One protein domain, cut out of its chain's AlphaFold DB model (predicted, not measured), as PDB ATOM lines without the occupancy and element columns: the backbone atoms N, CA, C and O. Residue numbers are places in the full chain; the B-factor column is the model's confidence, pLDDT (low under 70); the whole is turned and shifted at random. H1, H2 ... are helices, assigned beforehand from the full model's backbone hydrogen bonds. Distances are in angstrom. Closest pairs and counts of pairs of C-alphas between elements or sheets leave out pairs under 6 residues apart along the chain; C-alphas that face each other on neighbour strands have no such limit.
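AT A GLANCE: This is residues 2 to 21 and 35 to 62 of the 67 residues of a protein of Quercus lobata (UniProt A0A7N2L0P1). Two long helices meet as a lopsided V: the last residues of H1, 16 to 21, pack on residues 42 to 49 of H2, and from there the two arms spread, H1 back to residue 2 and H2 on to residue 61. H2 also runs past the meeting place at its other end, with residues 36 to 41, and both arms stand free, residues 2 to 15 and residues 51 to 62. The printed part has 48 residues with two named helices, H1 then H2, and no named strand; the class is all helix. The whole is loose, with a radius of gyration of the C-alphas of 13.2 A, and flat, spanning 37 by 27 by 12 A.

IN THESE COORDINATES: H1 holds residues 2 to 21 and is 28.8 A long from first to last C-alpha, from C-alpha 2 at (-8.231, 44.085, 27.982) to C-alpha 21 at (10.600, 26.151, 15.515). H2 holds residues 36 to 61 and is 37.3 A long, ending with C-alpha 61 at (-13.652, 36.310, 6.967).

HOW THE PARTS SIT: H1 and H2 touch, with 6 pairs of C-alphas within 8 A; their closest C-alphas, those of Cys 20 and Cys 45, are 5.8 A apart. H1 touches H2 with residues 16 to 21 alone, and H2 touches H1 with residues 42 to 49 alone. Their lines stand at a steep tilt of 51 degrees, and they run opposite ways. Their centres are 14.4 A apart. In H2 every O i to N i+4 pair is within hydrogen-bond range; in H1 14 of 16 are.

THE WHOLE: The two C-alphas farthest apart, those of Asn 35 and Ser 62, are 40.5 A apart. The link from H1 to H2 is across the cut: residues 22 to 34 are not printed, and C-alphas 21 and 35 are 12.9 A apart. The mean pLDDT of the printed part is 77.1; residues 2 to 12, 35 to 36 and 62 of this model are under 70.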
ATOM      1  N   LEU A   2      -9.702  44.213  28.048       50.22
ATOM      2  CA  LEU A   2      -8.231  44.085  27.982       50.22
ATOM      3  C   LEU A   2      -7.703  42.634  28.138       50.22
ATOM      4  O   LEU A   2      -6.733  42.259  27.480       50.22
ATOM      5  N   SER A   3      -8.370  41.785  28.934       54.66
ATOM      6  CA  SER A   3      -7.974  40.374  29.132       54.66
ATOM      7  C   SER A   3      -8.220  39.483  27.907       54.66
ATOM      8  O   SER A   3      -7.439  38.574  27.647       54.66
ATOM      9  N   LEU A   4      -9.259  39.767  27.109       53.94
ATOM     10  CA  LEU A   4      -9.569  39.000  25.895       53.94
ATOM     11  C   LEU A   4      -8.608  39.347  24.746       53.94
ATOM     12  O   LEU A   4      -8.236  38.472  23.970       53.94
ATOM     13  N   ALA A   5      -8.167  40.609  24.666       53.25
ATOM     14  CA  ALA A   5      -7.163  41.056  23.700       53.25
ATOM     15  C   ALA A   5      -5.783  40.433  23.981       53.25
ATOM     16  O   ALA A   5      -5.139  39.956  23.051       53.25
ATOM     17  N   ARG A   6      -5.366  40.329  25.257       55.09
ATOM     18  CA  ARG A   6      -4.149  39.577  25.634       55.09
ATOM     19  C   ARG A   6      -4.243  38.093  25.274       55.09
ATOM     20  O   ARG A   6      -3.273  37.542  24.768       55.09
ATOM     21  N   LEU A   7      -5.401  37.462  25.487       53.00
ATOM     22  CA  LEU A   7      -5.597  36.048  25.157       53.00
ATOM     23  C   LEU A   7      -5.594  35.801  23.635       53.00
ATOM     24  O   LEU A   7      -4.969  34.851  23.170       53.00
ATOM     25  N   ARG A   8      -6.216  36.691  22.843       53.94
ATOM     26  CA  ARG A   8      -6.193  36.631  21.367       53.94
ATOM     27  C   ARG A   8      -4.801  36.876  20.777       53.94
ATOM     28  O   ARG A   8      -4.423  36.158  19.855       53.94
ATOM     29  N   LEU A   9      -4.035  37.844  21.292       55.50
ATOM     30  CA  LEU A   9      -2.658  38.077  20.829       55.50
ATOM     31  C   LEU A   9      -1.696  36.956  21.258       55.50
ATOM     32  O   LEU A   9      -0.794  36.609  20.500       55.50
ATOM     33  N   GLY A  10      -1.897  36.363  22.441       60.66
ATOM     34  CA  GLY A  10      -1.024  35.308  22.965       60.66
ATOM     35  C   GLY A  10      -1.077  33.999  22.171       60.66
ATOM     36  O   GLY A  10      -0.043  33.369  21.962       60.66
ATOM     37  N   ILE A  11      -2.254  33.605  21.676       66.94
ATOM     38  CA  ILE A  11      -2.419  32.341  20.933       66.94
ATOM     39  C   ILE A  11      -1.772  32.418  19.541       66.94
ATOM     40  O   ILE A  11      -1.118  31.469  19.113       66.94
ATOM     41  N   GLY A  12      -1.917  33.551  18.842       68.44
ATOM     42  CA  GLY A  12      -1.392  33.708  17.481       68.44
ATOM     43  C   GLY A  12       0.136  33.657  17.414       68.44
ATOM     44  O   GLY A  12       0.696  32.997  16.539       68.44
ATOM     45  N   LEU A  13       0.813  34.301  18.371       71.38
ATOM     46  CA  LEU A  13       2.275  34.311  18.427       71.38
ATOM     47  C   LEU A  13       2.840  32.942  18.840       71.38
ATOM     48  O   LEU A  13       3.859  32.514  18.304       71.38
ATOM     49  N   LEU A  14       2.156  32.236  19.747       76.25
ATOM     50  CA  LEU A  14       2.559  30.901  20.198       76.25
ATOM     51  C   LEU A  14       2.512  29.869  19.062       76.25
ATOM     52  O   LEU A  14       3.373  28.996  18.970       76.25
ATOM     53  N   TRP A  15       1.513  29.965  18.184       81.94
ATOM     54  CA  TRP A  15       1.372  29.039  17.060       81.94
ATOM     55  C   TRP A  15       2.434  29.276  15.980       81.94
ATOM     56  O   TRP A  15       3.004  28.321  15.446       81.94
ATOM     57  N   LEU A  16       2.755  30.548  15.715       85.69
ATOM     58  CA  LEU A  16       3.840  30.949  14.818       85.69
ATOM     59  C   LEU A  16       5.186  30.391  15.298       85.69
ATOM     60  O   LEU A  16       5.886  29.728  14.528       85.69
ATOM     61  N   THR A  17       5.537  30.626  16.567       84.31
ATOM     62  CA  THR A  17       6.821  30.174  17.120       84.31
ATOM     63  C   THR A  17       6.906  28.656  17.141       84.31
ATOM     64  O   THR A  17       7.916  28.117  16.707       84.31
ATOM     65  N   ASN A  18       5.845  27.946  17.530       85.31
ATOM     66  CA  ASN A  18       5.840  26.481  17.532       85.31
ATOM     67  C   ASN A  18       5.994  25.886  16.118       85.31
ATOM     68  O   ASN A  18       6.758  24.939  15.918       85.31
ATOM     69  N   THR A  19       5.311  26.468  15.129       86.69
ATOM     70  CA  THR A  19       5.357  26.002  13.735       86.69
ATOM     71  C   THR A  19       6.729  26.239  13.115       86.69
ATOM     72  O   THR A  19       7.295  25.324  12.513       86.69
ATOM     73  N   CYS A  20       7.277  27.448  13.256       87.38
ATOM     74  CA  CYS A  20       8.580  27.766  12.680       87.38
ATOM     75  C   CYS A  20       9.728  27.093  13.429       87.38
ATOM     76  O   CYS A  20      10.665  26.637  12.782       87.38
ATOM     77  N   PHE A  21       9.623  26.918  14.748       85.12
ATOM     78  CA  PHE A  21      10.600  26.151  15.515       85.12
ATOM     79  C   PHE A  21      10.623  24.682  15.072       85.12
ATOM     80  O   PHE A  21      11.679  24.178  14.731       85.12
ATOM     81  N   ASN A  35      22.232  27.966  14.361       66.25
ATOM     82  CA  ASN A  35      23.102  28.103  13.209       66.25
ATOM     83  C   ASN A  35      22.561  29.185  12.259       66.25
ATOM     84  O   ASN A  35      21.354  29.406  12.135       66.25
ATOM     85  N   MET A  36      23.450  29.846  11.515       68.62
ATOM     86  CA  MET A  36      23.083  30.931  10.587       68.62
ATOM     87  C   MET A  36      22.043  30.487   9.526       68.62
ATOM     88  O   MET A  36      21.243  31.292   9.035       68.62
ATOM     89  N   GLY A  37      22.004  29.181   9.228       76.94
ATOM     90  CA  GLY A  37      20.982  28.536   8.397       76.94
ATOM     91  C   GLY A  37      19.592  28.461   9.043       76.94
ATOM     92  O   GLY A  37      18.593  28.649   8.347       76.94
ATOM     93  N   GLU A  38      19.505  28.266  10.359       80.38
ATOM     94  CA  GLU A  38      18.239  28.213  11.103       80.38
ATOM     95  C   GLU A  38      17.617  29.609  11.207       80.38
ATOM     96  O   GLU A  38      16.429  29.768  10.925       80.38
ATOM     97  N   ASN A  39      18.427  30.645  11.464       80.94
ATOM     98  CA  ASN A  39      17.963  32.041  11.433       80.94
ATOM     99  C   ASN A  39      17.380  32.427  10.066       80.94
ATOM    100  O   ASN A  39      16.307  33.027   9.987       80.94
ATOM    101  N   SER A  40      18.051  32.034   8.980       88.50
ATOM    102  CA  SER A  40      17.565  32.290   7.616       88.50
ATOM    103  C   SER A  40      16.297  31.492   7.285       88.50
ATOM    104  O   SER A  40      15.445  31.959   6.525       88.50
ATOM    105  N   CYS A  41      16.145  30.286   7.841       87.56
ATOM    106  CA  CYS A  41      14.925  29.493   7.700       87.56
ATOM    107  C   CYS A  41      13.744  30.137   8.435       87.56
ATOM    108  O   CYS A  41      12.648  30.200   7.874       87.56
ATOM    109  N   ILE A  42      13.956  30.636   9.658       88.38
ATOM    110  CA  ILE A  42      12.901  31.247  10.478       88.38
ATOM    111  C   ILE A  42      12.298  32.462   9.766       88.38
ATOM    112  O   ILE A  42      11.075  32.543   9.665       88.38
ATOM    113  N   ASP A  43      13.121  33.346   9.197       90.19
ATOM    114  CA  ASP A  43      12.644  34.509   8.432       90.19
ATOM    115  C   ASP A  43      11.742  34.096   7.249       90.19
ATOM    116  O   ASP A  43      10.598  34.548   7.110       90.19
ATOM    117  N   ARG A  44      12.196  33.111   6.461       92.12
ATOM    118  CA  ARG A  44      11.413  32.532   5.356       92.12
ATOM    119  C   ARG A  44      10.121  31.874   5.846       92.12
ATOM    120  O   ARG A  44       9.087  31.990   5.185       92.12
ATOM    121  N   CYS A  45      10.169  31.182   6.984       91.12
ATOM    122  CA  CYS A  45       9.010  30.527   7.584       91.12
ATOM    123  C   CYS A  45       7.947  31.547   7.996       91.12
ATOM    124  O   CYS A  45       6.779  31.380   7.643       91.12
ATOM    125  N   VAL A  46       8.351  32.628   8.670       90.25
ATOM    126  CA  VAL A  46       7.452  33.708   9.091       90.25
ATOM    127  C   VAL A  46       6.799  34.362   7.872       90.25
ATOM    128  O   VAL A  46       5.576  34.502   7.841       90.25
ATOM    129  N   SER A  47       7.575  34.669   6.827       91.62
ATOM    130  CA  SER A  47       7.050  35.229   5.573       91.62
ATOM    131  C   SER A  47       5.964  34.343   4.939       91.62
ATOM    132  O   SER A  47       4.874  34.816   4.602       91.62
ATOM    133  N   LYS A  48       6.210  33.029   4.840       90.06
ATOM    134  CA  LYS A  48       5.230  32.065   4.309       90.06
ATOM    135  C   LYS A  48       4.003  31.927   5.206       90.06
ATOM    136  O   LYS A  48       2.889  31.855   4.689       90.06
ATOM    137  N   TYR A  49       4.201  31.900   6.521       88.38
ATOM    138  CA  TYR A  49       3.119  31.776   7.488       88.38
ATOM    139  C   TYR A  49       2.141  32.943   7.362       88.38
ATOM    140  O   TYR A  49       0.955  32.709   7.152       88.38
ATOM    141  N   TRP A  50       2.627  34.188   7.370       87.62
ATOM    142  CA  TRP A  50       1.767  35.366   7.213       87.62
ATOM    143  C   TRP A  50       1.026  35.387   5.882       87.62
ATOM    144  O   TRP A  50      -0.152  35.736   5.850       87.62
ATOM    145  N   HIS A  51       1.675  34.973   4.793       88.81
ATOM    146  CA  HIS A  51       1.028  34.892   3.486       88.81
ATOM    147  C   HIS A  51      -0.188  33.952   3.527       88.81
ATOM    148  O   HIS A  51      -1.286  34.327   3.116       88.81
ATOM    149  N   VAL A  52      -0.015  32.754   4.090       87.75
ATOM    150  CA  VAL A  52      -1.087  31.758   4.211       87.75
ATOM    151  C   VAL A  52      -2.135  32.187   5.239       87.75
ATOM    152  O   VAL A  52      -3.325  32.055   4.976       87.75
ATOM    153  N   THR A  53      -1.738  32.744   6.384       85.25
ATOM    154  CA  THR A  53      -2.676  33.246   7.401       85.25
ATOM    155  C   THR A  53      -3.540  34.381   6.861       85.25
ATOM    156  O   THR A  53      -4.736  34.400   7.140       85.25
ATOM    157  N   ASN A  54      -2.983  35.284   6.052       85.31
ATOM    158  CA  ASN A  54      -3.751  36.340   5.396       85.31
ATOM    159  C   ASN A  54      -4.716  35.771   4.352       85.31
ATOM    160  O   ASN A  54      -5.874  36.181   4.316       85.31
ATOM    161  N   LEU A  55      -4.276  34.794   3.555       86.44
ATOM    162  CA  LEU A  55      -5.128  34.100   2.586       86.44
ATOM    163  C   LEU A  55      -6.303  33.388   3.270       86.44
ATOM    164  O   LEU A  55      -7.457  33.555   2.887       86.44
ATOM    165  N   ILE A  56      -6.014  32.628   4.326       84.50
ATOM    166  CA  ILE A  56      -7.021  31.933   5.133       84.50
ATOM    167  C   ILE A  56      -7.932  32.944   5.832       84.50
ATOM    168  O   ILE A  56      -9.138  32.740   5.884       84.50
ATOM    169  N   GLY A  57      -7.388  34.052   6.337       83.81
ATOM    170  CA  GLY A  57      -8.169  35.133   6.933       83.81
ATOM    171  C   GLY A  57      -9.157  35.754   5.945       83.81
ATOM    172  O   GLY A  57     -10.298  36.016   6.319       83.81
ATOM    173  N   GLN A  58      -8.759  35.921   4.681       81.94
ATOM    174  CA  GLN A  58      -9.657  36.365   3.611       81.94
ATOM    175  C   GLN A  58     -10.740  35.322   3.314       81.94
ATOM    176  O   GLN A  58     -11.912  35.683   3.279       81.94
ATOM    177  N   LEU A  59     -10.371  34.041   3.197       80.00
ATOM    178  CA  LEU A  59     -11.290  32.921   2.941       80.00
ATOM    179  C   LEU A  59     -12.290  32.651   4.080       80.00
ATOM    180  O   LEU A  59     -13.419  32.235   3.832       80.00
ATOM    181  N   LEU A  60     -11.869  32.829   5.334       79.88
ATOM    182  CA  LEU A  60     -12.702  32.598   6.518       79.88
ATOM    183  C   LEU A  60     -13.517  33.839   6.898       79.88
ATOM    184  O   LEU A  60     -14.628  33.705   7.404       79.88
ATOM    185  N   GLY A  61     -12.972  35.042   6.684       70.31
ATOM    186  CA  GLY A  61     -13.652  36.310   6.967       70.31
ATOM    187  C   GLY A  61     -14.641  36.723   5.879       70.31
ATOM    188  O   GLY A  61     -15.613  37.422   6.155       70.31
ATOM    189  N   SER A  62     -14.418  36.267   4.650       59.06
ATOM    190  CA  SER A  62     -15.313  36.436   3.512       59.06
ATOM    191  C   SER A  62     -15.461  35.065   2.872       59.06
ATOM    192  O   SER A  62     -14.471  34.522   2.410       59.06
TER     193      SER A  62